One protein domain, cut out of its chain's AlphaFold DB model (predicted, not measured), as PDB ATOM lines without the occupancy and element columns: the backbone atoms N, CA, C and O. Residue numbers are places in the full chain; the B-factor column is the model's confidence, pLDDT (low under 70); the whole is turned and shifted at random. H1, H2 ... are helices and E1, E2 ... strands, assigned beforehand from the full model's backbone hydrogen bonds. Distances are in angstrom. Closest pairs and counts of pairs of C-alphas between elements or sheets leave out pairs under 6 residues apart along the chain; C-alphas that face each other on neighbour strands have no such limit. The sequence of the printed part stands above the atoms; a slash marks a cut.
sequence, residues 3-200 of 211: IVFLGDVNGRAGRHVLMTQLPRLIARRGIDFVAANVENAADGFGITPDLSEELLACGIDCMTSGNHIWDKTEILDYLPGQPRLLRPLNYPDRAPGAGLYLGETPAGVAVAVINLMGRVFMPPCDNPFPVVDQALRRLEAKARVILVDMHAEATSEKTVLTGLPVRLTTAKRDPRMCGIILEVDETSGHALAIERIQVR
ATOM      1  N   ILE A   3     155.579 270.555 308.360       97.69
ATOM      2  CA  ILE A   3     155.298 269.484 309.313       97.69
ATOM      3  C   ILE A   3     156.257 268.338 309.035       97.69
ATOM      4  O   ILE A   3     156.445 267.977 307.876       97.69
ATOM      5  N   VAL A   4     156.839 267.739 310.070       97.94
ATOM      6  CA  VAL A   4     157.517 266.446 309.927       97.94
ATOM      7  C   VAL A   4     156.675 265.350 310.570       97.94
ATOM      8  O   VAL A   4     156.192 265.509 311.689       97.94
ATOM      9  N   PHE A   5     156.510 264.235 309.865       98.00
ATOM     10  CA  PHE A   5     156.017 262.989 310.441       98.00
ATOM     11  C   PHE A   5     157.136 261.950 310.417       98.00
ATOM     12  O   PHE A   5     157.651 261.605 309.349       98.00
ATOM     13  N   LEU A   6     157.527 261.470 311.591       96.69
ATOM     14  CA  LEU A   6     158.536 260.433 311.765       96.69
ATOM     15  C   LEU A   6     157.857 259.066 311.872       96.69
ATOM     16  O   LEU A   6     156.882 258.904 312.603       96.69
ATOM     17  N   GLY A   7     158.392 258.087 311.143       91.75
ATOM     18  CA  GLY A   7     157.942 256.702 311.256       91.75
ATOM     19  C   GLY A   7     158.328 256.075 312.597       91.75
ATOM     20  O   GLY A   7     158.931 256.721 313.453       91.75
ATOM     21  N   ASP A   8     158.006 254.795 312.739       93.44
ATOM     22  CA  ASP A   8     158.124 254.029 313.976       93.44
ATOM     23  C   ASP A   8     159.493 254.169 314.657       93.44
ATOM     24  O   ASP A   8     160.533 253.701 314.173       93.44
ATOM     25  N   VAL A   9     159.483 254.769 315.845       94.56
ATOM     26  CA  VAL A   9     160.642 254.844 316.731       94.56
ATOM     27  C   VAL A   9     160.850 253.475 317.362       94.56
ATOM     28  O   VAL A   9     160.102 253.077 318.248       94.56
ATOM     29  N   ASN A  10     161.880 252.753 316.920       92.69
ATOM     30  CA  ASN A  10     162.116 251.378 317.354       92.69
ATOM     31  C   ASN A  10     163.272 251.258 318.363       92.69
ATOM     32  O   ASN A  10     164.455 251.396 318.019       92.69
ATOM     33  N   GLY A  11     162.915 250.962 319.613       91.25
ATOM     34  CA  GLY A  11     163.833 250.621 320.692       91.25
ATOM     35  C   GLY A  11     164.903 251.681 320.971       91.25
ATOM     36  O   GLY A  11     164.823 252.840 320.564       91.25
ATOM     37  N   ARG A  12     165.959 251.276 321.686       91.19
ATOM     38  CA  ARG A  12     167.021 252.196 322.132       91.19
ATOM     39  C   ARG A  12     167.732 252.892 320.972       91.19
ATOM     40  O   ARG A  12     168.053 254.071 321.077       91.19
ATOM     41  N   ALA A  13     167.982 252.166 319.883       90.12
ATOM     42  CA  ALA A  13     168.683 252.707 318.726       90.12
ATOM     43  C   ALA A  13     167.849 253.783 318.013       90.12
ATOM     44  O   ALA A  13     168.377 254.856 317.733       90.12
ATOM     45  N   GLY A  14     166.551 253.537 317.786       91.56
ATOM     46  CA  GLY A  14     165.647 254.521 317.185       91.56
ATOM     47  C   GLY A  14     165.533 255.785 318.033       91.56
ATOM     48  O   GLY A  14     165.705 256.887 317.513       91.56
ATOM     49  N   ARG A  15     165.353 255.626 319.354       93.69
ATOM     50  CA  ARG A  15     165.323 256.758 320.294       93.69
ATOM     51  C   ARG A  15     166.611 257.573 320.238       93.69
ATOM     52  O   ARG A  15     166.553 258.784 320.086       93.69
ATOM     53  N   HIS A  16     167.772 256.921 320.279       92.31
ATOM     54  CA  HIS A  16     169.057 257.617 320.241       92.31
ATOM     55  C   HIS A  16     169.232 258.480 318.980       92.31
ATOM     56  O   HIS A  16     169.633 259.643 319.082       92.31
ATOM     57  N   VAL A  17     168.904 257.942 317.800       92.50
ATOM     58  CA  VAL A  17     169.007 258.706 316.546       92.50
ATOM     59  C   VAL A  17     168.024 259.871 316.545       92.50
ATOM     60  O   VAL A  17     168.422 260.992 316.234       92.50
ATOM     61  N   LEU A  18     166.771 259.632 316.945       94.19
ATOM     62  CA  LEU A  18     165.743 260.668 317.004       94.19
ATOM     63  C   LEU A  18     166.155 261.812 317.929       94.19
ATOM     64  O   LEU A  18     166.197 262.956 317.487       94.19
ATOM     65  N   MET A  19     166.520 261.513 319.177       93.50
ATOM     66  CA  MET A  19     166.877 262.529 320.173       93.50
ATOM     67  C   MET A  19     168.097 263.361 319.742       93.50
ATOM     68  O   MET A  19     168.217 264.529 320.101       93.50
ATOM     69  N   THR A  20     168.987 262.783 318.932       92.31
ATOM     70  CA  THR A  20     170.180 263.474 318.422       92.31
ATOM     71  C   THR A  20     169.882 264.328 317.186       92.31
ATOM     72  O   THR A  20     170.427 265.426 317.033       92.31
ATOM     73  N   GLN A  21     169.041 263.827 316.279       94.62
ATOM     74  CA  GLN A  21     168.855 264.407 314.947       94.62
ATOM     75  C   GLN A  21     167.621 265.302 314.837       94.62
ATOM     76  O   GLN A  21     167.656 266.274 314.083       94.62
ATOM     77  N   LEU A  22     166.557 265.039 315.598       96.06
ATOM     78  CA  LEU A  22     165.309 265.798 315.518       96.06
ATOM     79  C   LEU A  22     165.500 267.290 315.850       96.06
ATOM     80  O   LEU A  22     165.112 268.107 315.014       96.06
ATOM     81  N   PRO A  23     166.178 267.697 316.945       95.38
ATOM     82  CA  PRO A  23     166.394 269.123 317.218       95.38
ATOM     83  C   PRO A  23     167.169 269.833 316.098       95.38
ATOM     84  O   PRO A  23     166.873 270.972 315.732       95.38
ATOM     85  N   ARG A  24     168.142 269.135 315.493       94.69
ATOM     86  CA  ARG A  24     168.915 269.649 314.353       94.69
ATOM     87  C   ARG A  24     168.050 269.781 313.106       94.69
ATOM     88  O   ARG A  24     168.224 270.741 312.359       94.69
ATOM     89  N   LEU A  25     167.157 268.824 312.861       94.81
ATOM     90  CA  LEU A  25     166.226 268.845 311.739       94.81
ATOM     91  C   LEU A  25     165.243 270.011 311.873       94.81
ATOM     92  O   LEU A  25     165.088 270.767 310.915       94.81
ATOM     93  N   ILE A  26     164.654 270.191 313.062       96.25
ATOM     94  CA  ILE A  26     163.737 271.295 313.372       96.25
ATOM     95  C   ILE A  26     164.404 272.633 313.053       96.25
ATOM     96  O   ILE A  26     163.879 273.405 312.252       96.25
ATOM     97  N   ALA A  27     165.603 272.867 313.599       95.94
ATOM     98  CA  ALA A  27     166.330 274.117 313.399       95.94
ATOM     99  C   ALA A  27     166.744 274.344 311.934       95.94
ATOM    100  O   ALA A  27     166.594 275.445 311.412       95.94
ATOM    101  N   ARG A  28     167.258 273.311 311.252       95.06
ATOM    102  CA  ARG A  28     167.772 273.445 309.878       95.06
ATOM    103  C   ARG A  28     166.676 273.601 308.834       95.06
ATOM    104  O   ARG A  28     166.885 274.285 307.837       95.06
ATOM    105  N   ARG A  29     165.543 272.924 309.020       95.69
ATOM    106  CA  ARG A  29     164.455 272.895 308.035       95.69
ATOM    107  C   ARG A  29     163.327 273.868 308.377       95.69
ATOM    108  O   ARG A  29     162.461 274.075 307.531       95.69
ATOM    109  N   GLY A  30     163.359 274.487 309.561       96.25
ATOM    110  CA  GLY A  30     162.288 275.355 310.048       96.25
ATOM    111  C   GLY A  30     160.986 274.571 310.157       96.25
ATOM    112  O   GLY A  30     160.034 274.879 309.448       96.25
ATOM    113  N   ILE A  31     161.006 273.484 310.931       98.00
ATOM    114  CA  ILE A  31     159.822 272.647 311.158       98.00
ATOM    115  C   ILE A  31     158.925 273.329 312.193       98.00
ATOM    116  O   ILE A  31     159.398 273.687 313.269       98.00
ATOM    117  N   ASP A  32     157.643 273.475 311.863       98.06
ATOM    118  CA  ASP A  32     156.635 274.151 312.687       98.06
ATOM    119  C   ASP A  32     155.830 273.182 313.565       98.06
ATOM    120  O   ASP A  32     155.221 273.605 314.546       98.06
ATOM    121  N   PHE A  33     155.781 271.900 313.184       98.50
ATOM    122  CA  PHE A  33     155.083 270.847 313.922       98.50
ATOM    123  C   PHE A  33     155.724 269.474 313.681       98.50
ATOM    124  O   PHE A  33     156.062 269.120 312.546       98.50
ATOM    125  N   VAL A  34     155.844 268.673 314.735       98.56
ATOM    126  CA  VAL A  34     156.461 267.346 314.724       98.56
ATOM    127  C   VAL A  34     155.473 266.297 315.213       98.56
ATOM    128  O   VAL A  34     155.050 266.302 316.367       98.56
ATOM    129  N   ALA A  35     155.177 265.324 314.363       98.50
ATOM    130  CA  ALA A  35     154.506 264.098 314.764       98.50
ATOM    131  C   ALA A  35     155.438 262.891 314.609       98.50
ATOM    132  O   ALA A  35     156.284 262.861 313.716       98.50
ATOM    133  N   ALA A  36     155.303 261.892 315.476       98.31
ATOM    134  CA  ALA A  36     156.097 260.666 315.398       98.31
ATOM    135  C   ALA A  36     155.279 259.446 315.814       98.31
ATOM    136  O   ALA A  36     154.494 259.532 316.761       98.31
ATOM    137  N   ASN A  37     155.478 258.309 315.149       98.50
ATOM    138  CA  ASN A  37     154.944 257.038 315.627       98.50
ATOM    139  C   ASN A  37     155.913 256.405 316.637       98.50
ATOM    140  O   ASN A  37     157.092 256.213 316.348       98.50
ATOM    141  N   VAL A  38     155.428 256.099 317.840       98.19
ATOM    142  CA  VAL A  38     156.250 255.643 318.972       98.19
ATOM    143  C   VAL A  38     155.862 254.256 319.480       98.19
ATOM    144  O   VAL A  38     156.292 253.864 320.563       98.19
ATOM    145  N   GLU A  39     155.074 253.487 318.719       96.88
ATOM    146  CA  GLU A  39     154.543 252.205 319.202       96.88
ATOM    147  C   GLU A  39     155.610 251.155 319.524       96.88
ATOM    148  O   GLU A  39     155.327 250.236 320.278       96.88
ATOM    149  N   ASN A  40     156.831 251.304 319.006       95.81
ATOM    150  CA  ASN A  40     157.936 250.365 319.200       95.81
ATOM    151  C   ASN A  40     159.048 250.951 320.093       95.81
ATOM    152  O   ASN A  40     160.170 250.431 320.147       95.81
ATOM    153  N   ALA A  41     158.767 252.054 320.799       95.25
ATOM    154  CA  ALA A  41     159.784 252.829 321.497       95.25
ATOM    155  C   ALA A  41     160.411 252.066 322.667       95.25
ATOM    156  O   ALA A  41     161.611 252.210 322.886       95.25
ATOM    157  N   ALA A  42     159.667 251.240 323.402       93.94
ATOM    158  CA  ALA A  42     160.129 250.539 324.599       93.94
ATOM    159  C   ALA A  42     160.546 249.090 324.293       93.94
ATOM    160  O   ALA A  42     159.724 248.182 324.222       93.94
ATOM    161  N   ASP A  43     161.852 248.866 324.130       88.62
ATOM    162  CA  ASP A  43     162.439 247.549 323.820       88.62
ATOM    163  C   ASP A  43     161.802 246.847 322.605       88.62
ATOM    164  O   ASP A  43     161.771 245.622 322.521       88.62
ATOM    165  N   GLY A  44     161.325 247.650 321.648       87.94
ATOM    166  CA  GLY A  44     160.738 247.200 320.391       87.94
ATOM    167  C   GLY A  44     159.222 247.042 320.404       87.94
ATOM    168  O   GLY A  44     158.677 246.861 319.328       87.94
ATOM    169  N   PHE A  45     158.554 247.133 321.563       92.81
ATOM    170  CA  PHE A  45     157.105 246.943 321.690       92.81
ATOM    171  C   PHE A  45     156.518 247.801 322.819       92.81
ATOM    172  O   PHE A  45     156.862 247.629 323.992       92.81
ATOM    173  N   GLY A  46     155.615 248.708 322.471       95.19
ATOM    174  CA  GLY A  46     154.970 249.668 323.357       95.19
ATOM    175  C   GLY A  46     155.828 250.888 323.685       95.19
ATOM    176  O   GLY A  46     156.897 251.121 323.120       95.19
ATOM    177  N   ILE A  47     155.347 251.678 324.639       98.19
ATOM    178  CA  ILE A  47     155.999 252.878 325.169       98.19
ATOM    179  C   ILE A  47     155.725 252.974 326.674       98.19
ATOM    180  O   ILE A  47     154.691 252.500 327.137       98.19
ATOM    181  N   THR A  48     156.647 253.556 327.440       98.31
ATOM    182  CA  THR A  48     156.477 253.821 328.879       98.31
ATOM    183  C   THR A  48     156.255 255.322 329.126       98.31
ATOM    184  O   THR A  48     156.660 256.127 328.282       98.31
ATOM    185  N   PRO A  49     155.653 255.733 330.258       98.56
ATOM    186  CA  PRO A  49     155.496 257.139 330.632       98.56
ATOM    187  C   PRO A  49     156.803 257.933 330.563       98.56
ATOM    188  O   PRO A  49     156.847 258.977 329.923       98.56
ATOM    189  N   ASP A  50     157.890 257.399 331.123       98.25
ATOM    190  CA  ASP A  50     159.193 258.073 331.115       98.25
ATOM    191  C   ASP A  50     159.701 258.306 329.684       98.25
ATOM    192  O   ASP A  50     160.115 259.410 329.338       98.25
ATOM    193  N   LEU A  51     159.597 257.292 328.814       97.94
ATOM    194  CA  LEU A  51     159.993 257.424 327.409       97.94
ATOM    195  C   LEU A  51     159.088 258.393 326.640       97.94
ATOM    196  O   LEU A  51     159.564 259.093 325.750       97.94
ATOM    197  N   SER A  52     157.797 258.436 326.970       98.25
ATOM    198  CA  SER A  52     156.846 259.400 326.416       98.25
ATOM    199  C   SER A  52     157.268 260.832 326.753       98.25
ATOM    200  O   SER A  52     157.390 261.662 325.853       98.25
ATOM    201  N   GLU A  53     157.591 261.114 328.017       98.25
ATOM    202  CA  GLU A  53     158.061 262.439 328.439       98.25
ATOM    203  C   GLU A  53     159.421 262.807 327.820       98.25
ATOM    204  O   GLU A  53     159.597 263.934 327.351       98.25
ATOM    205  N   GLU A  54     160.367 261.865 327.735       97.62
ATOM    206  CA  GLU A  54     161.658 262.081 327.061       97.62
ATOM    207  C   GLU A  54     161.483 262.474 325.586       97.62
ATOM    208  O   GLU A  54     162.138 263.397 325.092       97.62
ATOM    209  N   LEU A  55     160.593 261.782 324.872       97.62
ATOM    210  CA  LEU A  55     160.326 262.017 323.454       97.62
ATOM    211  C   LEU A  55     159.613 263.356 323.220       97.62
ATOM    212  O   LEU A  55     159.989 264.095 322.306       97.62
ATOM    213  N   LEU A  56     158.655 263.718 324.077       98.00
ATOM    214  CA  LEU A  56     158.015 265.038 324.048       98.00
ATOM    215  C   LEU A  56     159.027 266.159 324.316       98.00
ATOM    216  O   LEU A  56     159.035 267.165 323.603       98.00
ATOM    217  N   ALA A  57     159.925 265.973 325.287       97.19
ATOM    218  CA  ALA A  57     160.979 266.936 325.607       97.19
ATOM    219  C   ALA A  57     161.986 267.137 324.456       97.19
ATOM    220  O   ALA A  57     162.634 268.179 324.383       97.19
ATOM    221  N   CYS A  58     162.090 266.182 323.526       95.00
ATOM    222  CA  CYS A  58     162.935 266.292 322.332       95.00
ATOM    223  C   CYS A  58     162.311 267.109 321.189       95.00
ATOM    224  O   CYS A  58     162.930 267.243 320.131       95.00
ATOM    225  N   GLY A  59     161.112 267.662 321.394       96.25
ATOM    226  CA  GLY A  59     160.426 268.505 320.418       96.25
ATOM    227  C   GLY A  59     159.402 267.765 319.561       96.25
ATOM    228  O   GLY A  59     159.072 268.254 318.488       96.25
ATOM    229  N   ILE A  60     158.914 266.595 319.994       98.38
ATOM    230  CA  ILE A  60     157.736 265.973 319.374       98.38
ATOM    231  C   ILE A  60     156.482 266.690 319.874       98.38
ATOM    232  O   ILE A  60     156.248 266.774 321.080       98.38
ATOM    233  N   ASP A  61     155.651 267.169 318.949       98.56
ATOM    234  CA  ASP A  61     154.397 267.850 319.259       98.56
ATOM    235  C   ASP A  61     153.257 266.877 319.552       98.56
ATOM    236  O   ASP A  61     152.481 267.091 320.486       98.56
ATOM    237  N   CYS A  62     153.181 265.783 318.791       98.62
ATOM    238  CA  CYS A  62     152.192 264.727 318.971       98.62
ATOM    239  C   CYS A  62     152.783 263.346 318.655       98.62
ATOM    240  O   CYS A  62     153.437 263.134 317.636       98.62
ATOM    241  N   MET A  63     152.532 262.384 319.532       98.75
ATOM    242  CA  MET A  63     152.915 260.992 319.365       98.75
ATOM    243  C   MET A  63     151.712 260.170 318.917       98.75
ATOM    244  O   MET A  63     150.636 260.236 319.503       98.75
ATOM    245  N   THR A  64     151.920 259.368 317.886       98.81
ATOM    246  CA  THR A  64     150.992 258.343 317.395       98.81
ATOM    247  C   THR A  64     151.522 256.966 317.775       98.81
ATOM    248  O   THR A  64     152.686 256.822 318.149       98.81
ATOM    249  N   SER A  65     150.680 255.947 317.716       98.19
ATOM    250  CA  SER A  65     151.054 254.569 318.006       98.19
ATOM    251  C   SER A  65     150.359 253.596 317.045       98.19
ATOM    252  O   SER A  65     150.062 253.935 315.896       98.19
ATOM    253  N   GLY A  66     150.130 252.368 317.493       96.19
ATOM    254  CA  GLY A  66     149.663 251.265 316.674       96.19
ATOM    255  C   GLY A  66     149.163 250.118 317.536       96.19
ATOM    256  O   GLY A  66     148.610 250.329 318.620       96.19
ATOM    257  N   ASN A  67     149.344 248.892 317.060       95.56
ATOM    258  CA  ASN A  67     148.877 247.710 317.779       95.56
ATOM    259  C   ASN A  67     149.668 247.430 319.065       95.56
ATOM    260  O   ASN A  67     149.137 246.758 319.948       95.56
ATOM    261  N   HIS A  68     150.890 247.954 319.198       96.31
ATOM    262  CA  HIS A  68     151.739 247.727 320.371       96.31
ATOM    263  C   HIS A  68     151.510 248.714 321.529       96.31
ATOM    264  O   HIS A  68     152.157 248.607 322.570       96.31
ATOM    265  N   ILE A  69     150.552 249.644 321.413       97.69
ATOM    266  CA  ILE A  69     150.290 250.659 322.452       97.69
ATOM    267  C   ILE A  69     149.952 250.067 323.830       97.69
ATOM    268  O   ILE A  69     150.154 250.732 324.837       97.69
ATOM    269  N   TRP A  70     149.485 248.819 323.906       96.88
ATOM    270  CA  TRP A  70     149.074 248.171 325.159       96.88
ATOM    271  C   TRP A  70     150.155 247.291 325.808       96.88
ATOM    272  O   TRP A  70     149.913 246.731 326.876       96.88
ATOM    273  N   ASP A  71     151.336 247.154 325.197       96.44
ATOM    274  CA  ASP A  71     152.333 246.154 325.613       96.44
ATOM    275  C   ASP A  71     153.089 246.516 326.902       96.44
ATOM    276  O   ASP A  71     153.709 245.650 327.526       96.44
ATOM    277  N   LYS A  72     153.032 247.781 327.335       96.56
ATOM    278  CA  LYS A  72     153.548 248.236 328.634       96.56
ATOM    279  C   LYS A  72     152.378 248.609 329.532       96.56
ATOM    280  O   LYS A  72     151.712 249.607 329.299       96.56
ATOM    281  N   THR A  73     152.121 247.826 330.576       95.94
ATOM    282  CA  THR A  73     150.917 247.979 331.415       95.94
ATOM    283  C   THR A  73     150.808 249.343 332.093       95.94
ATOM    284  O   THR A  73     149.712 249.875 332.233       95.94
ATOM    285  N   GLU A  74     151.941 249.933 332.467       96.50
ATOM    286  CA  GLU A  74     152.051 251.286 333.033       96.50
ATOM    287  C   GLU A  74     151.502 252.405 332.128       96.50
ATOM    288  O   GLU A  74     151.149 253.476 332.620       96.50
ATOM    289  N   ILE A  75     151.379 252.172 330.816       97.19
ATOM    290  CA  ILE A  75     150.855 253.179 329.889       97.19
ATOM    291  C   ILE A  75     149.342 253.384 330.036       97.19
ATOM    292  O   ILE A  75     148.828 254.446 329.690       97.19
ATOM    293  N   LEU A  76     148.626 252.386 330.572       97.00
ATOM    294  CA  LEU A  76     147.165 252.400 330.689       97.00
ATOM    295  C   LEU A  76     146.675 253.538 331.589       97.00
ATOM    296  O   LEU A  76     145.706 254.211 331.241       97.00
ATOM    297  N   ASP A  77     147.378 253.777 332.698       97.31
ATOM    298  CA  ASP A  77     147.056 254.843 333.653       97.31
ATOM    299  C   ASP A  77     147.562 256.215 333.183       97.31
ATOM    300  O   ASP A  77     147.028 257.255 333.569       97.31
ATOM    301  N   TYR A  78     148.578 256.227 332.319       98.19
ATOM    302  CA  TYR A  78     149.196 257.443 331.799       98.19
ATOM    303  C   TYR A  78     148.414 258.061 330.632       98.19
ATOM    304  O   TYR A  78     148.238 259.279 330.574       98.19
ATOM    305  N   LEU A  79     147.895 257.229 329.722       97.94
ATOM    306  CA  LEU A  79     147.185 257.647 328.509       97.94
ATOM    307  C   LEU A  79     146.075 258.694 328.739       97.94
ATOM    308  O   LEU A  79     146.025 259.666 327.984       97.94
ATOM    309  N   PRO A  80     145.188 258.571 329.750       97.56
ATOM    310  CA  PRO A  80     144.161 259.584 330.006       97.56
ATOM    311  C   PRO A  80     144.721 260.962 330.392       97.56
ATOM    312  O   PRO A  80     144.054 261.971 330.164       97.56
ATOM    313  N   GLY A  81     145.916 261.009 330.989       97.81
ATOM    314  CA  GLY A  81     146.574 262.240 331.431       97.81
ATOM    315  C   GLY A  81     147.444 262.907 330.365       97.81
ATOM    316  O   GLY A  81     147.770 264.084 330.508       97.81
ATOM    317  N   GLN A  82     147.796 262.194 329.291       97.88
ATOM    318  CA  GLN A  82     148.664 262.695 328.226       97.88
ATOM    319  C   GLN A  82     147.920 262.751 326.880       97.88
ATOM    320  O   GLN A  82     147.971 261.799 326.099       97.88
ATOM    321  N   PRO A  83     147.267 263.875 326.536       97.50
ATOM    322  CA  PRO A  83     146.499 263.994 325.293       97.50
ATOM    323  C   PRO A  83     147.366 263.997 324.025       97.50
ATOM    324  O   PRO A  83     146.832 263.861 322.926       97.50
ATOM    325  N   ARG A  84     148.689 264.176 324.155       98.50
ATOM    326  CA  ARG A  84     149.629 264.178 323.024       98.50
ATOM    327  C   ARG A  84     150.113 262.777 322.654       98.50
ATOM    328  O   ARG A  84     150.773 262.664 321.630       98.50
ATOM    329  N   LEU A  85     149.802 261.737 323.434       98.69
ATOM    330  CA  LEU A  85     150.073 260.339 323.090       98.69
ATOM    331  C   LEU A  85     148.781 259.666 322.621       98.69
ATOM    332  O   LEU A  85     147.874 259.408 323.411       98.69
ATOM    333  N   LEU A  86     148.705 259.388 321.324       98.75
ATOM    334  CA  LEU A  86     147.519 258.839 320.689       98.75
ATOM    335  C   LEU A  86     147.582 257.317 320.588       98.75
ATOM    336  O   LEU A  86     148.582 256.743 320.157       98.75
ATOM    337  N   ARG A  87     146.460 256.680 320.926       98.12
ATOM    338  CA  ARG A  87     146.128 255.298 320.552       98.12
ATOM    339  C   ARG A  87     145.292 255.294 319.267       98.12
ATOM    340  O   ARG A  87     144.681 256.316 318.952       98.12
ATOM    341  N   PRO A  88     145.151 254.171 318.542       98.38
ATOM    342  CA  PRO A  88     144.260 254.138 317.387       98.38
ATOM    343  C   PRO A  88     142.812 254.492 317.752       98.38
ATOM    344  O   PRO A  88     142.207 253.887 318.641       98.38
ATOM    345  N   LEU A  89     142.239 255.483 317.073       98.19
ATOM    346  CA  LEU A  89     140.919 256.053 317.346       98.19
ATOM    347  C   LEU A  89     139.792 255.028 317.192       98.19
ATOM    348  O   LEU A  89     138.793 255.116 317.896       98.19
ATOM    349  N   ASN A  90     139.977 254.029 316.332       97.69
ATOM    350  CA  ASN A  90     139.032 252.940 316.097       97.69
ATOM    351  C   ASN A  90     139.154 251.764 317.088       97.69
ATOM    352  O   ASN A  90     138.633 250.681 316.826       97.69
ATOM    353  N   TYR A  91     139.810 251.953 318.239       96.31
ATOM    354  CA  TYR A  91     139.548 251.128 319.424       96.31
ATOM    355  C   TYR A  91     138.235 251.543 320.112       96.31
ATOM    356  O   TYR A  91     137.889 252.727 320.062       96.31
ATOM    357  N   PRO A  92     137.552 250.618 320.822       92.31
ATOM    358  CA  PRO A  92     136.312 250.918 321.536       92.31
ATOM    359  C   PRO A  92     136.452 252.108 322.491       92.31
ATOM    360  O   PRO A  92     137.485 252.253 323.140       92.31
ATOM    361  N   ASP A  93     135.381 252.884 322.674       88.81
ATOM    362  CA  ASP A  93     135.370 254.102 323.510       88.81
ATOM    363  C   ASP A  93     135.830 253.889 324.962       88.81
ATOM    364  O   ASP A  93     136.306 254.816 325.608       88.81
ATOM    365  N   ARG A  94     135.714 252.659 325.479       92.50
ATOM    366  CA  ARG A  94     136.197 252.288 326.821       92.50
ATOM    367  C   ARG A  94     137.725 252.196 326.936       92.50
ATOM    368  O   ARG A  94     138.223 252.068 328.050       92.50
ATOM    369  N   ALA A  95     138.453 252.148 325.821       95.19
ATOM    370  CA  ALA A  95     139.909 252.084 325.829       95.19
ATOM    371  C   ALA A  95     140.486 253.434 326.297       95.19
ATOM    372  O   ALA A  95     140.026 254.474 325.816       95.19
ATOM    373  N   PRO A  96     141.472 253.440 327.214       96.81
ATOM    374  CA  PRO A  96     141.999 254.673 327.785       96.81
ATOM    375  C   PRO A  96     142.741 255.517 326.743       96.81
ATOM    376  O   PRO A  96     143.222 255.012 325.726       96.81
ATOM    377  N   GLY A  97     142.852 256.816 327.022       97.12
ATOM    378  CA  GLY A  97     143.538 257.777 326.161       97.12
ATOM    379  C   GLY A  97     142.713 258.284 324.984       97.12
ATOM    380  O   GLY A  97     141.539 257.951 324.801       97.12
ATOM    381  N   ALA A  98     143.354 259.119 324.171       97.38
ATOM    382  CA  ALA A  98     142.752 259.754 323.009       97.38
ATOM    383  C   ALA A  98     143.247 259.112 321.706       97.38
ATOM    384  O   ALA A  98     144.363 258.609 321.637       97.38
ATOM    385  N   GLY A  99     142.425 259.156 320.656       97.94
ATOM    386  CA  GLY A  99     142.862 258.847 319.285       97.94
ATOM    387  C   GLY A  99     142.924 260.059 318.359       97.94
ATOM    388  O   GLY A  99     143.200 259.921 317.169       97.94
ATOM    389  N   LEU A 100     142.642 261.242 318.904       98.12
ATOM    390  CA  LEU A 100     142.692 262.521 318.214       98.12
ATOM    391  C   LEU A 100     143.314 263.556 319.147       98.12
ATOM    392  O   LEU A 100     142.867 263.711 320.283       98.12
ATOM    393  N   TYR A 101     144.290 264.289 318.629       98.25
ATOM    394  CA  TYR A 101     144.868 265.469 319.256       98.25
ATOM    395  C   TYR A 101     144.511 266.703 318.423       98.25
ATOM    396  O   TYR A 101     144.550 266.652 317.195       98.25
ATOM    397  N   LEU A 102     144.153 267.801 319.087       98.12
ATOM    398  CA  LEU A 102     144.015 269.122 318.480       98.12
ATOM    399  C   LEU A 102     144.920 270.069 319.266       98.12
ATOM    400  O   LEU A 102     144.671 270.311 320.446       98.12
ATOM    401  N   GLY A 103     145.963 270.559 318.608       96.25
ATOM    402  CA  GLY A 103     146.926 271.494 319.173       96.25
ATOM    403  C   GLY A 103     147.162 272.676 318.249       96.25
ATOM    404  O   GLY A 103     146.499 272.825 317.223       96.25
ATOM    405  N   GLU A 104     148.134 273.500 318.612       96.69
ATOM    406  CA  GLU A 104     148.535 274.677 317.850       96.69
ATOM    407  C   GLU A 104     150.056 274.690 317.694       96.69
ATOM    408  O   GLU A 104     150.785 274.280 318.599       96.69
ATOM    409  N   THR A 105     150.540 275.160 316.546       96.50
ATOM    410  CA  THR A 105     151.967 275.454 316.363       96.50
ATOM    411  C   THR A 105     152.378 276.686 317.176       96.50
ATOM    412  O   THR A 105     151.515 277.458 317.602       96.50
ATOM    413  N   PRO A 106     153.687 276.974 317.327       94.19
ATOM    414  CA  PRO A 106     154.143 278.215 317.962       94.19
ATOM    415  C   PRO A 106     153.603 279.501 317.311       94.19
ATOM    416  O   PRO A 106     153.546 280.542 317.963       94.19
ATOM    417  N   ALA A 107     153.198 279.440 316.038       94.56
ATOM    418  CA  ALA A 107     152.583 280.548 315.308       94.56
ATOM    419  C   ALA A 107     151.052 280.644 315.496       94.56
ATOM    420  O   ALA A 107     150.422 281.517 314.903       94.56
ATOM    421  N   GLY A 108     150.444 279.759 316.296       95.88
ATOM    422  CA  GLY A 108     148.998 279.719 316.547       95.88
ATOM    423  C   GLY A 108     148.184 279.012 315.459       95.88
ATOM    424  O   GLY A 108     146.966 279.165 315.405       95.88
ATOM    425  N   VAL A 109     148.826 278.251 314.564       96.56
ATOM    426  CA  VAL A 109     148.112 277.487 313.529       96.56
ATOM    427  C   VAL A 109     147.593 276.190 314.138       96.56
ATOM    428  O   VAL A 109     148.380 275.372 314.610       96.56
ATOM    429  N   ALA A 110     146.277 275.981 314.100       97.50
ATOM    430  CA  ALA A 110     145.655 274.762 314.607       97.50
ATOM    431  C   ALA A 110     146.002 273.538 313.738       97.50
ATOM    432  O   ALA A 110     145.734 273.518 312.531       97.50
ATOM    433  N   VAL A 111     146.540 272.497 314.375       97.88
ATOM    434  CA  VAL A 111     146.896 271.214 313.757       97.88
ATOM    435  C   VAL A 111     146.181 270.092 314.499       97.88
ATOM    436  O   VAL A 111     146.283 269.966 315.721       97.88
ATOM    437  N   ALA A 112     145.464 269.256 313.752       98.25
ATOM    438  CA  ALA A 112     144.878 268.034 314.280       98.25
ATOM    439  C   ALA A 112     145.691 266.811 313.853       98.25
ATOM    440  O   ALA A 112     146.141 266.726 312.710       98.25
ATOM    441  N   VAL A 113     145.833 265.843 314.753       98.56
ATOM    442  CA  VAL A 113     146.452 264.543 314.472       98.56
ATOM    443  C   VAL A 113     145.463 263.448 314.840       98.56
ATOM    444  O   VAL A 113     144.880 263.472 315.924       98.56
ATOM    445  N   ILE A 114     145.260 262.495 313.936       98.56
ATOM    446  CA  ILE A 114     144.391 261.333 314.120       98.56
ATOM    447  C   ILE A 114     145.234 260.080 313.922       98.56
ATOM    448  O   ILE A 114     145.912 259.947 312.907       98.56
ATOM    449  N   ASN A 115     145.151 259.140 314.857       98.56
ATOM    450  CA  ASN A 115     145.758 257.821 314.715       98.56
ATOM    451  C   ASN A 115     144.657 256.795 314.426       98.56
ATOM    452  O   ASN A 115     143.632 256.781 315.103       98.56
ATOM    453  N   LEU A 116     144.843 255.937 313.430       97.62
ATOM    454  CA  LEU A 116     143.937 254.845 313.072       97.62
ATOM    455  C   LEU A 116     144.720 253.545 312.935       97.62
ATOM    456  O   LEU A 116     145.920 253.565 312.674       97.62
ATOM    457  N   MET A 117     144.017 252.420 313.051       96.62
ATOM    458  CA  MET A 117     144.573 251.095 312.798       96.62
ATOM    459  C   MET A 117     143.813 250.384 311.675       96.62
ATOM    460  O   MET A 117     142.582 250.437 311.615       96.62
ATOM    461  N   GLY A 118     144.548 249.708 310.792       94.31
ATOM    462  CA  GLY A 118     143.986 248.770 309.820       94.31
ATOM    463  C   GLY A 118     143.371 247.540 310.487       94.31
ATOM    464  O   GLY A 118     143.475 247.346 311.697       94.31
ATOM    465  N   ARG A 119     142.713 246.696 309.692       93.62
ATOM    466  CA  ARG A 119     142.073 245.461 310.186       93.62
ATOM    467  C   ARG A 119     142.616 244.214 309.514       93.62
ATOM    468  O   ARG A 119     142.570 243.128 310.089       93.62
ATOM    469  N   VAL A 120     143.098 244.338 308.283       88.94
ATOM    470  CA  VAL A 120     143.600 243.197 307.525       88.94
ATOM    471  C   VAL A 120     144.966 242.807 308.084       88.94
ATOM    472  O   VAL A 120     145.910 243.589 308.029       88.94
ATOM    473  N   PHE A 121     145.051 241.584 308.617       89.81
ATOM    474  CA  PHE A 121     146.230 241.028 309.302       89.81
ATOM    475  C   PHE A 121     146.627 241.745 310.602       89.81
ATOM    476  O   PHE A 121     147.769 241.646 311.037       89.81
ATOM    477  N   MET A 122     145.677 242.426 311.247       91.62
ATOM    478  CA  MET A 122     145.898 243.175 312.487       91.62
ATOM    479  C   MET A 122     144.909 242.764 313.584       91.62
ATOM    480  O   MET A 122     143.913 242.094 313.284       91.62
ATOM    481  N   PRO A 123     145.152 243.134 314.858       91.06
ATOM    482  CA  PRO A 123     144.195 242.898 315.931       91.06
ATOM    483  C   PRO A 123     142.807 243.482 315.622       91.06
ATOM    484  O   PRO A 123     142.694 244.489 314.921       91.06
ATOM    485  N   PRO A 124     141.731 242.879 316.158       90.75
ATOM    486  CA  PRO A 124     140.378 243.338 315.886       90.75
ATOM    487  C   PRO A 124     140.132 244.735 316.468       90.75
ATOM    488  O   PRO A 124     140.332 244.978 317.659       90.75
ATOM    489  N   CYS A 125     139.636 245.628 315.620       94.12
ATOM    490  CA  CYS A 125     139.210 246.983 315.948       94.12
ATOM    491  C   CYS A 125     138.017 247.384 315.064       94.12
ATOM    492  O   CYS A 125     137.644 246.665 314.124       94.12
ATOM    493  N   ASP A 126     137.401 248.525 315.369       95.69
ATOM    494  CA  ASP A 126     136.289 249.041 314.579       95.69
ATOM    495  C   ASP A 126     136.755 249.456 313.180       95.69
ATOM    496  O   ASP A 126     137.940 249.669 312.910       95.69
ATOM    497  N   ASN A 127     135.809 249.562 312.249       94.44
ATOM    498  CA  ASN A 127     136.118 249.994 310.891       94.44
ATOM    499  C   ASN A 127     136.721 251.421 310.912       94.44
ATOM    500  O   ASN A 127     136.039 252.342 311.366       94.44
ATOM    501  N   PRO A 128     137.950 251.634 310.401       94.50
ATOM    502  CA  PRO A 128     138.616 252.934 310.475       94.50
ATOM    503  C   PRO A 128     137.939 254.015 309.618       94.50
ATOM    504  O   PRO A 128     138.000 255.187 309.980       94.50
ATOM    505  N   PHE A 129     137.261 253.652 308.519       93.50
ATOM    506  CA  PHE A 129     136.712 254.628 307.566       93.50
ATOM    507  C   PHE A 129     135.541 255.453 308.145       93.50
ATOM    508  O   PHE A 129     135.626 256.679 308.160       93.50
ATOM    509  N   PRO A 130     134.483 254.849 308.726       95.62
ATOM    510  CA  PRO A 130     133.427 255.637 309.368       95.62
ATOM    511  C   PRO A 130     133.927 256.448 310.571       95.62
ATOM    512  O   PRO A 130     133.421 257.540 310.840       95.62
ATOM    513  N   VAL A 131     134.915 255.909 311.295       95.31
ATOM    514  CA  VAL A 131     135.513 256.554 312.468       95.31
ATOM    515  C   VAL A 131     136.259 257.823 312.060       95.31
ATOM    516  O   VAL A 131     136.037 258.876 312.662       95.31
ATOM    517  N   VAL A 132     137.085 257.763 311.009       95.00
ATOM    518  CA  VAL A 132     137.793 258.952 310.516       95.00
ATOM    519  C   VAL A 132     136.829 259.975 309.928       95.00
ATOM    520  O   VAL A 132     136.943 261.150 310.259       95.00
ATOM    521  N   ASP A 133     135.805 259.557 309.182       94.62
ATOM    522  CA  ASP A 133     134.783 260.472 308.658       94.62
ATOM    523  C   ASP A 133     134.077 261.244 309.783       94.62
ATOM    524  O   ASP A 133     133.812 262.444 309.676       94.62
ATOM    525  N   GLN A 134     133.761 260.566 310.890       94.94
ATOM    526  CA  GLN A 134     133.166 261.213 312.057       94.94
ATOM    527  C   GLN A 134     134.144 262.174 312.740       94.94
ATOM    528  O   GLN A 134     133.727 263.248 313.179       94.94
ATOM    529  N   ALA A 135     135.418 261.802 312.838       95.38
ATOM    530  CA  ALA A 135     136.457 262.650 313.407       95.38
ATOM    531  C   ALA A 135     136.671 263.922 312.573       95.38
ATOM    532  O   ALA A 135     136.680 265.017 313.134       95.38
ATOM    533  N   LEU A 136     136.741 263.797 311.245       94.75
ATOM    534  CA  LEU A 136     136.899 264.919 310.318       94.75
ATOM    535  C   LEU A 136     135.741 265.915 310.436       94.75
ATOM    536  O   LEU A 136     135.987 267.108 310.603       94.75
ATOM    537  N   ARG A 137     134.488 265.443 310.506       94.94
ATOM    538  CA  ARG A 137     133.322 266.320 310.745       94.94
ATOM    539  C   ARG A 137     133.415 267.112 312.052       94.94
ATOM    540  O   ARG A 137     132.955 268.245 312.126       94.94
ATOM    541  N   ARG A 138     134.019 266.544 313.104       93.75
ATOM    542  CA  ARG A 138     134.236 267.249 314.385       93.75
ATOM    543  C   ARG A 138     135.336 268.318 314.296       93.75
ATOM    544  O   ARG A 138     135.408 269.166 315.190       93.75
ATOM    545  N   LEU A 139     136.179 268.259 313.263       94.50
ATOM    546  CA  LEU A 139     137.327 269.136 313.035       94.50
ATOM    547  C   LEU A 139     137.088 270.231 311.985       94.50
ATOM    548  O   LEU A 139     137.843 271.196 311.997       94.50
ATOM    549  N   GLU A 140     136.053 270.134 311.139       86.88
ATOM    550  CA  GLU A 140     135.797 271.039 309.994       86.88
ATOM    551  C   GLU A 140     135.913 272.544 310.309       86.88
ATOM    552  O   GLU A 140     136.353 273.322 309.465       86.88
ATOM    553  N   ALA A 141     135.553 272.964 311.528       89.00
ATOM    554  CA  ALA A 141     135.629 274.359 311.976       89.00
ATOM    555  C   ALA A 141     136.797 274.661 312.938       89.00
ATOM    556  O   ALA A 141     136.925 275.790 313.404       89.00
ATOM    557  N   LYS A 142     137.609 273.658 313.282       93.12
ATOM    558  CA  LYS A 142     138.640 273.736 314.330       93.12
ATOM    559  C   LYS A 142     140.062 273.675 313.790       93.12
ATOM    560  O   LYS A 142     140.930 274.336 314.339       93.12
ATOM    561  N   ALA A 143     140.302 272.885 312.746       93.81
ATOM    562  CA  ALA A 143     141.616 272.757 312.131       93.81
ATOM    563  C   ALA A 143     141.476 272.564 310.622       93.81
ATOM    564  O   ALA A 143     140.676 271.750 310.162       93.81
ATOM    565  N   ARG A 144     142.277 273.307 309.855       92.88
ATOM    566  CA  ARG A 144     142.431 273.092 308.407       92.88
ATOM    567  C   ARG A 144     143.507 272.061 308.106       92.88
ATOM    568  O   ARG A 144     143.405 271.340 307.121       92.88
ATOM    569  N   VAL A 145     144.510 271.977 308.973       96.25
ATOM    570  CA  VAL A 145     145.631 271.058 308.834       96.25
ATOM    571  C   VAL A 145     145.362 269.829 309.689       96.25
ATOM    572  O   VAL A 145     145.344 269.904 310.917       96.25
ATOM    573  N   ILE A 146     145.102 268.703 309.027       97.00
ATOM    574  CA  ILE A 146     144.745 267.440 309.674       97.00
ATOM    575  C   ILE A 146     145.695 266.358 309.168       97.00
ATOM    576  O   ILE A 146     145.697 266.021 307.985       97.00
ATOM    577  N   LEU A 147     146.494 265.804 310.076       97.00
ATOM    578  CA  LEU A 147     147.376 264.677 309.817       97.00
ATOM    579  C   LEU A 147     146.698 263.381 310.263       97.00
ATOM    580  O   LEU A 147     146.226 263.281 311.394       97.00
ATOM    581  N   VAL A 148     146.670 262.380 309.386       97.19
ATOM    582  CA  VAL A 148     146.124 261.055 309.696       97.19
ATOM    583  C   VAL A 148     147.236 260.019 309.578       97.19
ATOM    584  O   VAL A 148     147.737 259.779 308.481       97.19
ATOM    585  N   ASP A 149     147.598 259.396 310.698       97.19
ATOM    586  CA  ASP A 149     148.462 258.217 310.724       97.19
ATOM    587  C   ASP A 149     147.610 256.944 310.652       97.19
ATOM    588  O   ASP A 149     146.869 256.619 311.586       97.19
ATOM    589  N   MET A 150     147.713 256.230 309.529       95.50
ATOM    590  CA  MET A 150     147.080 254.929 309.328       95.50
ATOM    591  C   MET A 150     148.082 253.800 309.566       95.50
ATOM    592  O   MET A 150     148.807 253.366 308.658       95.50
ATOM    593  N   HIS A 151     148.037 253.255 310.775       94.50
ATOM    594  CA  HIS A 151     148.850 252.129 311.191       94.50
ATOM    595  C   HIS A 151     148.240 250.813 310.671       94.50
ATOM    596  O   HIS A 151     147.327 250.246 311.266       94.50
ATOM    597  N   ALA A 152     148.683 250.363 309.494       90.12
ATOM    598  CA  ALA A 152     148.101 249.218 308.786       90.12
ATOM    599  C   ALA A 152     149.141 248.306 308.118       90.12
ATOM    600  O   ALA A 152     150.123 248.798 307.562       90.12
ATOM    601  N   GLU A 153     148.899 246.994 308.085       82.88
ATOM    602  CA  GLU A 153     149.783 246.034 307.401       82.88
ATOM    603  C   GLU A 153     149.474 245.949 305.897       82.88
ATOM    604  O   GLU A 153     150.353 246.096 305.046       82.88
ATOM    605  N   ALA A 154     148.199 245.765 305.539       76.56
ATOM    606  CA  ALA A 154     147.800 245.612 304.147       76.56
ATOM    607  C   ALA A 154     147.932 246.927 303.363       76.56
ATOM    608  O   ALA A 154     147.277 247.932 303.655       76.56
ATOM    609  N   THR A 155     148.725 246.900 302.289       75.38
ATOM    610  CA  THR A 155     148.895 248.043 301.378       75.38
ATOM    611  C   THR A 155     147.573 248.497 300.768       75.38
ATOM    612  O   THR A 155     147.370 249.693 300.593       75.38
ATOM    613  N   SER A 156     146.646 247.572 300.511       69.00
ATOM    614  CA  SER A 156     145.310 247.888 300.005       69.00
ATOM    615  C   SER A 156     144.525 248.802 300.949       69.00
ATOM    616  O   SER A 156     143.942 249.770 300.477       69.00
ATOM    617  N   GLU A 157     144.550 248.574 302.268       68.94
ATOM    618  CA  GLU A 157     143.851 249.441 303.232       68.94
ATOM    619  C   GLU A 157     144.472 250.846 303.289       68.94
ATOM    620  O   GLU A 157     143.746 251.839 303.353       68.94
ATOM    621  N   LYS A 158     145.802 250.947 303.169       69.31
ATOM    622  CA  LYS A 158     146.517 252.236 303.084       69.31
ATOM    623  C   LYS A 158     146.204 252.991 301.789       69.31
ATOM    624  O   LYS A 158     146.002 254.206 301.800       69.31
ATOM    625  N   THR A 159     146.142 252.278 300.666       65.62
ATOM    626  CA  THR A 159     145.832 252.860 299.356       65.62
ATOM    627  C   THR A 159     144.366 253.261 299.249       65.62
ATOM    628  O   THR A 159     144.077 254.242 298.584       65.62
ATOM    629  N   VAL A 160     143.426 252.595 299.925       66.44
ATOM    630  CA  VAL A 160     142.016 253.030 299.901       66.44
ATOM    631  C   VAL A 160     141.831 254.399 300.570       66.44
ATOM    632  O   VAL A 160     140.987 255.168 300.127       66.44
ATOM    633  N   LEU A 161     142.651 254.749 301.568       58.22
ATOM    634  CA  LEU A 161     142.624 256.089 302.173       58.22
ATOM    635  C   LEU A 161     143.219 257.183 301.274       58.22
ATOM    636  O   LEU A 161     142.771 258.322 301.333       58.22
ATOM    637  N   THR A 162     144.241 256.863 300.474       53.88
ATOM    638  CA  THR A 162     145.077 257.875 299.789       53.88
ATOM    639  C   THR A 162     145.040 257.819 298.260       53.88
ATOM    640  O   THR A 162     145.475 258.754 297.599       53.88
ATOM    641  N   GLY A 163     144.574 256.715 297.679       41.75
ATOM    642  CA  GLY A 163     144.680 256.395 296.253       41.75
ATOM    643  C   GLY A 163     146.099 256.079 295.758       41.75
ATOM    644  O   GLY A 163     146.275 255.878 294.558       41.75
ATOM    645  N   LEU A 164     147.116 256.024 296.634       36.50
ATOM    646  CA  LEU A 164     148.530 255.931 296.240       36.50
ATOM    647  C   LEU A 164     149.218 254.639 296.739       36.50
ATOM    648  O   LEU A 164     148.964 254.192 297.862       36.50
ATOM    649  N   PRO A 165     150.105 254.014 295.935       31.12
ATOM    650  CA  PRO A 165     150.896 252.859 296.360       31.12
ATOM    651  C   PRO A 165     152.086 253.272 297.246       31.12
ATOM    652  O   PRO A 165     152.805 254.222 296.938       31.12
ATOM    653  N   VAL A 166     152.344 252.514 298.318       45.06
ATOM    654  CA  VAL A 166     153.467 252.735 299.252       45.06
ATOM    655  C   VAL A 166     154.331 251.474 299.346       45.06
ATOM    656  O   VAL A 166     153.810 250.361 299.408       45.06
ATOM    657  N   ARG A 167     155.662 251.638 299.364       34.00
ATOM    658  CA  ARG A 167     156.646 250.554 299.530       34.00
ATOM    659  C   ARG A 167     157.305 250.681 300.907       34.00
ATOM    660  O   ARG A 167     157.817 251.751 301.222       34.00
ATOM    661  N   LEU A 168     157.294 249.609 301.700       34.78
ATOM    662  CA  LEU A 168     157.928 249.547 303.022       34.78
ATOM    663  C   LEU A 168     159.244 248.755 302.943       34.78
ATOM    664  O   LEU A 168     159.304 247.719 302.280       34.78
ATOM    665  N   THR A 169     160.283 249.217 303.636       28.86
ATOM    666  CA  THR A 169     161.563 248.504 303.803       28.86
ATOM    667  C   THR A 169     161.996 248.569 305.261       28.86
ATOM    668  O   THR A 169     162.149 249.659 305.806       28.86
ATOM    669  N   THR A 170     162.220 247.411 305.884       34.47
ATOM    670  CA  THR A 170     162.710 247.267 307.265       34.47
ATOM    671  C   THR A 170     164.217 246.987 307.281       34.47
ATOM    672  O   THR A 170     164.694 246.041 306.652       34.47
ATOM    673  N   ALA A 171     164.988 247.804 308.004       37.06
ATOM    674  CA  ALA A 171     166.443 247.666 308.124       37.06
ATOM    675  C   ALA A 171     166.833 246.810 309.345       37.06
ATOM    676  O   ALA A 171     166.241 246.940 310.413       37.06
ATOM    677  N   LYS A 172     167.846 245.939 309.202       44.06
ATOM    678  CA  LYS A 172     168.342 245.052 310.284       44.06
ATOM    679  C   LYS A 172     169.699 245.472 310.875       44.06
ATOM    680  O   LYS A 172     170.128 244.882 311.861       44.06
ATOM    681  N   ARG A 173     170.380 246.462 310.279       57.28
ATOM    682  CA  ARG A 173     171.636 247.123 310.713       57.28
ATOM    683  C   ARG A 173     171.645 248.530 310.082       57.28
ATOM    684  O   ARG A 173     171.072 248.649 309.005       57.28
ATOM    685  N   ASP A 174     172.285 249.527 310.709       76.81
ATOM    686  CA  ASP A 174     172.217 250.978 310.373       76.81
ATOM    687  C   ASP A 174     170.909 251.650 310.857       76.81
ATOM    688  O   ASP A 174     169.949 251.738 310.088       76.81
ATOM    689  N   PRO A 175     170.806 252.065 312.143       80.19
ATOM    690  CA  PRO A 175     169.609 252.744 312.629       80.19
ATOM    691  C   PRO A 175     169.449 254.084 311.913       80.19
ATOM    692  O   PRO A 175     170.371 254.893 311.882       80.19
ATOM    693  N   ARG A 176     168.264 254.330 311.356       86.94
ATOM    694  CA  ARG A 176     167.941 255.563 310.636       86.94
ATOM    695  C   ARG A 176     166.692 256.189 311.219       86.94
ATOM    696  O   ARG A 176     165.743 255.484 311.555       86.94
ATOM    697  N   MET A 177     166.681 257.511 311.281       89.38
ATOM    698  CA  MET A 177     165.455 258.272 311.460       89.38
ATOM    699  C   MET A 177     164.817 258.455 310.084       89.38
ATOM    700  O   MET A 177     165.377 259.130 309.220       89.38
ATOM    701  N   CYS A 178     163.666 257.823 309.880       91.75
ATOM    702  CA  CYS A 178     162.899 257.895 308.641       91.75
ATOM    703  C   CYS A 178     161.643 258.736 308.860       91.75
ATOM    704  O   CYS A 178     160.992 258.629 309.899       91.75
ATOM    705  N   GLY A 179     161.269 259.531 307.865       92.69
ATOM    706  CA  GLY A 179     160.058 260.334 307.947       92.69
ATOM    707  C   GLY A 179     159.712 261.026 306.641       92.69
ATOM    708  O   GLY A 179     160.343 260.801 305.604       92.69
ATOM    709  N   ILE A 180     158.711 261.890 306.719       95.56
ATOM    710  CA  ILE A 180     158.311 262.794 305.648       95.56
ATOM    711  C   ILE A 180     158.256 264.226 306.169       95.56
ATOM    712  O   ILE A 180     157.817 264.459 307.292       95.56
ATOM    713  N   ILE A 181     158.682 265.178 305.346       96.06
ATOM    714  CA  ILE A 181     158.440 266.604 305.546       96.06
ATOM    715  C   ILE A 181     157.331 267.012 304.581       96.06
ATOM    716  O   ILE A 181     157.423 266.774 303.377       96.06
ATOM    717  N   LEU A 182     156.282 267.611 305.125       96.38
ATOM    718  CA  LEU A 182     155.141 268.145 304.403       96.38
ATOM    719  C   LEU A 182     155.227 269.668 304.424       96.38
ATOM    720  O   LEU A 182     155.311 270.268 305.496       96.38
ATOM    721  N   GLU A 183     155.163 270.296 303.254       97.12
ATOM    722  CA  GLU A 183     154.870 271.726 303.163       97.12
ATOM    723  C   GLU A 183     153.363 271.890 302.997       97.12
ATOM    724  O   GLU A 183     152.764 271.274 302.116       97.12
ATOM    725  N   VAL A 184     152.743 272.689 303.862       96.12
ATOM    726  CA  VAL A 184     151.286 272.860 303.923       96.12
ATOM    727  C   VAL A 184     150.951 274.347 303.897       96.12
ATOM    728  O   VAL A 184     151.561 275.145 304.618       96.12
ATOM    729  N   ASP A 185     149.975 274.716 303.074       95.69
ATOM    730  CA  ASP A 185     149.317 276.018 303.159       95.69
ATOM    731  C   ASP A 185     148.364 276.005 304.360       95.69
ATOM    732  O   ASP A 185     147.367 275.288 304.379       95.69
ATOM    733  N   GLU A 186     148.681 276.803 305.372       93.25
ATOM    734  CA  GLU A 186     147.926 276.893 306.624       93.25
ATOM    735  C   GLU A 186     146.517 277.481 306.463       93.25
ATOM    736  O   GLU A 186     145.641 277.205 307.281       93.25
ATOM    737  N   THR A 187     146.274 278.258 305.400       91.62
ATOM    738  CA  THR A 187     144.966 278.882 305.155       91.62
ATOM    739  C   THR A 187     144.003 277.887 304.519       91.62
ATOM    740  O   THR A 187     142.860 277.749 304.959       91.62
ATOM    741  N   SER A 188     144.456 277.188 303.475       93.12
ATOM    742  CA  SER A 188     143.624 276.208 302.765       93.12
ATOM    743  C   SER A 188     143.647 274.817 303.404       93.12
ATOM    744  O   SER A 188     142.684 274.068 303.253       93.12
ATOM    745  N   GLY A 189     144.716 274.470 304.126       90.75
ATOM    746  CA  GLY A 189     144.991 273.119 304.617       90.75
ATOM    747  C   GLY A 189     145.595 272.187 303.560       90.75
ATOM    748  O   GLY A 189     145.814 271.010 303.838       90.75
ATOM    749  N   HIS A 190     145.858 272.672 302.341       92.75
ATOM    750  CA  HIS A 190     146.386 271.841 301.262       92.75
ATOM    751  C   HIS A 190     147.877 271.545 301.436       92.75
ATOM    752  O   HIS A 190     148.687 272.441 301.684       92.75
ATOM    753  N   ALA A 191     148.250 270.281 301.223       92.25
ATOM    754  CA  ALA A 191     149.645 269.886 301.082       92.25
ATOM    755  C   ALA A 191     150.199 270.401 299.743       92.25
ATOM    756  O   ALA A 191     149.655 270.111 298.678       92.25
ATOM    757  N   LEU A 192     151.285 271.166 299.811       94.75
ATOM    758  CA  LEU A 192     151.986 271.761 298.673       94.75
ATOM    759  C   LEU A 192     153.135 270.872 298.188       94.75
ATOM    760  O   LEU A 192     153.387 270.788 296.988       94.75
ATOM    761  N   ALA A 193     153.825 270.201 299.113       95.12
ATOM    762  CA  ALA A 193     154.931 269.302 298.807       95.12
ATOM    763  C   ALA A 193     155.072 268.199 299.865       95.12
ATOM    764  O   ALA A 193     154.713 268.386 301.028       95.12
ATOM    765  N   ILE A 194     155.636 267.064 299.449       94.31
ATOM    766  CA  ILE A 194     156.034 265.960 300.325       94.31
ATOM    767  C   ILE A 194     157.457 265.515 299.973       94.31
ATOM    768  O   ILE A 194     157.748 265.150 298.835       94.31
ATOM    769  N   GLU A 195     158.341 265.521 300.963       93.94
ATOM    770  CA  GLU A 195     159.726 265.056 300.858       93.94
ATOM    771  C   GLU A 195     159.934 263.883 301.813       93.94
ATOM    772  O   GLU A 195     159.595 263.973 302.988       93.94
ATOM    773  N   ARG A 196     160.524 262.782 301.337       92.94
ATOM    774  CA  ARG A 196     160.963 261.690 302.219       92.94
ATOM    775  C   ARG A 196     162.358 261.983 302.748       92.94
ATOM    776  O   ARG A 196     163.241 262.329 301.969       92.94
ATOM    777  N   ILE A 197     162.567 261.742 304.037       91.50
ATOM    778  CA  ILE A 197     163.869 261.891 304.685       91.50
ATOM    779  C   ILE A 197     164.338 260.570 305.290       91.50
ATOM    780  O   ILE A 197     163.546 259.776 305.806       91.50
ATOM    781  N   GLN A 198     165.649 260.357 305.237       90.38
ATOM    782  CA  GLN A 198     166.350 259.310 305.967       90.38
ATOM    783  C   GLN A 198     167.624 259.916 306.538       90.38
ATOM    784  O   GLN A 198     168.452 260.420 305.787       90.38
ATOM    785  N   VAL A 199     167.772 259.887 307.859       87.19
ATOM    786  CA  VAL A 199     168.905 260.504 308.552       87.19
ATOM    787  C   VAL A 199     169.634 259.446 309.368       87.19
ATOM    788  O   VAL A 199     169.025 258.726 310.163       87.19
ATOM    789  N   ARG A 200     170.945 259.348 309.156       85.31
ATOM    790  CA  ARG A 200     171.851 258.486 309.928       85.31
ATOM    791  C   ARG A 200     172.257 259.150 311.256       85.31
ATOM    792  O   ARG A 200     172.188 260.374 311.353       85.31
TER     793      ARG A 200
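AT A GLANCE: This is residues 3 to 200 of the 211 residues of the protein "Metallophosphoesterase" of Acidobacteria bacterium (UniProt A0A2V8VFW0). Two sheets stand face to face as a sandwich, E3, E2, E1, E7 and E8 in the larger and E4, E5 and E6 in the smaller, with H1 over the larger sheet's outward face and H5 over the smaller one's. H2 and H6 only graze these sheets. The printed part has 198 residues, class mixed, with six named helices and eight named strands, E1 H1 E2 H2 E3 H3 H4 E4 E5 H5 E6 H6 E7 E8; both sheets are mixed. It is compact, radius of gyration of the C-alphas 15.8 A, spanning 40 by 38 by 35 A.

HOW THE PARTS SIT: Start at the twisted larger sheet, in order E3, residues 62 to 64, E2, 33 to 37, E1, 3 to 6, E7, 177 to 184, and E8, 191 to 199. E3 and E2 are parallel, N 64 and O 36 2.8 A apart, as are E2 and E1, N 35 and O 4 2.9 A apart. E1 and E7 are antiparallel, N 5 and O 180 2.9 A apart; E7 and E8 form a hairpin, N 181 and O 195 2.8 A apart. H1, residues 11 to 29, is on this sheet at a height of 7.4 A, its closest C-alphas to E7 being Leu 18 and Met 177, 6.0 A. H2, residues 49 to 57, only grazes it with residues 52 to 56. Look next at E4, residues 100 to 104, E5, 110 to 117, and E6, 145 to 151: this sheet faces the larger one in a sandwich, the facing parts 9.3 A centre to centre. The closest C-alphas of E3 and E5 are Thr 64 and Asn 115, 5.9 A. E4 and E5 form a hairpin, N 101 and O 113 2.9 A apart; E5 and E6 are parallel, N 114 and O 147 2.8 A apart. H5, residues 128 to 139, makes two layers with it, helix on one face, at a height of 9.5 A, along E5 at 13 degrees on the local plane. H6, residues 155 to 162, only grazes it; H3, residues 67 to 70, and H4, 75 to 81, are on neither sheet. E1, H1, E2, then E2, H2, E3, and E5, H5, E6 are strand-helix-strand units, parallel neighbours with a helix between, with right-handed crossovers. H2 and H5 have every O i to N i+4 pair within hydrogen-bond range, H1 13 of 15, H6 3 of 4, H4 1 of 3 and 2 of 4 O i to N i+3 pairs; H3 is too short.

IN THESE COORDINATES: Find C-alpha 3 at (155.298, 269.484, 309.313), where E1 begins. H1 runs 25.6 A with a kink of 36 degrees near residue 23, E5 23.8 A, E8 22.7 A to C-alpha 199 at (168.905, 260.504, 308.552).

THE WHOLE: The C-alphas farthest apart, Ala 141 and Arg 173, are 45.2 A apart. The printed part has no cut; the links E2 to H2, H4 to E4 and H6 to E7 are long. Residues 156 to 173 have pLDDT under 70.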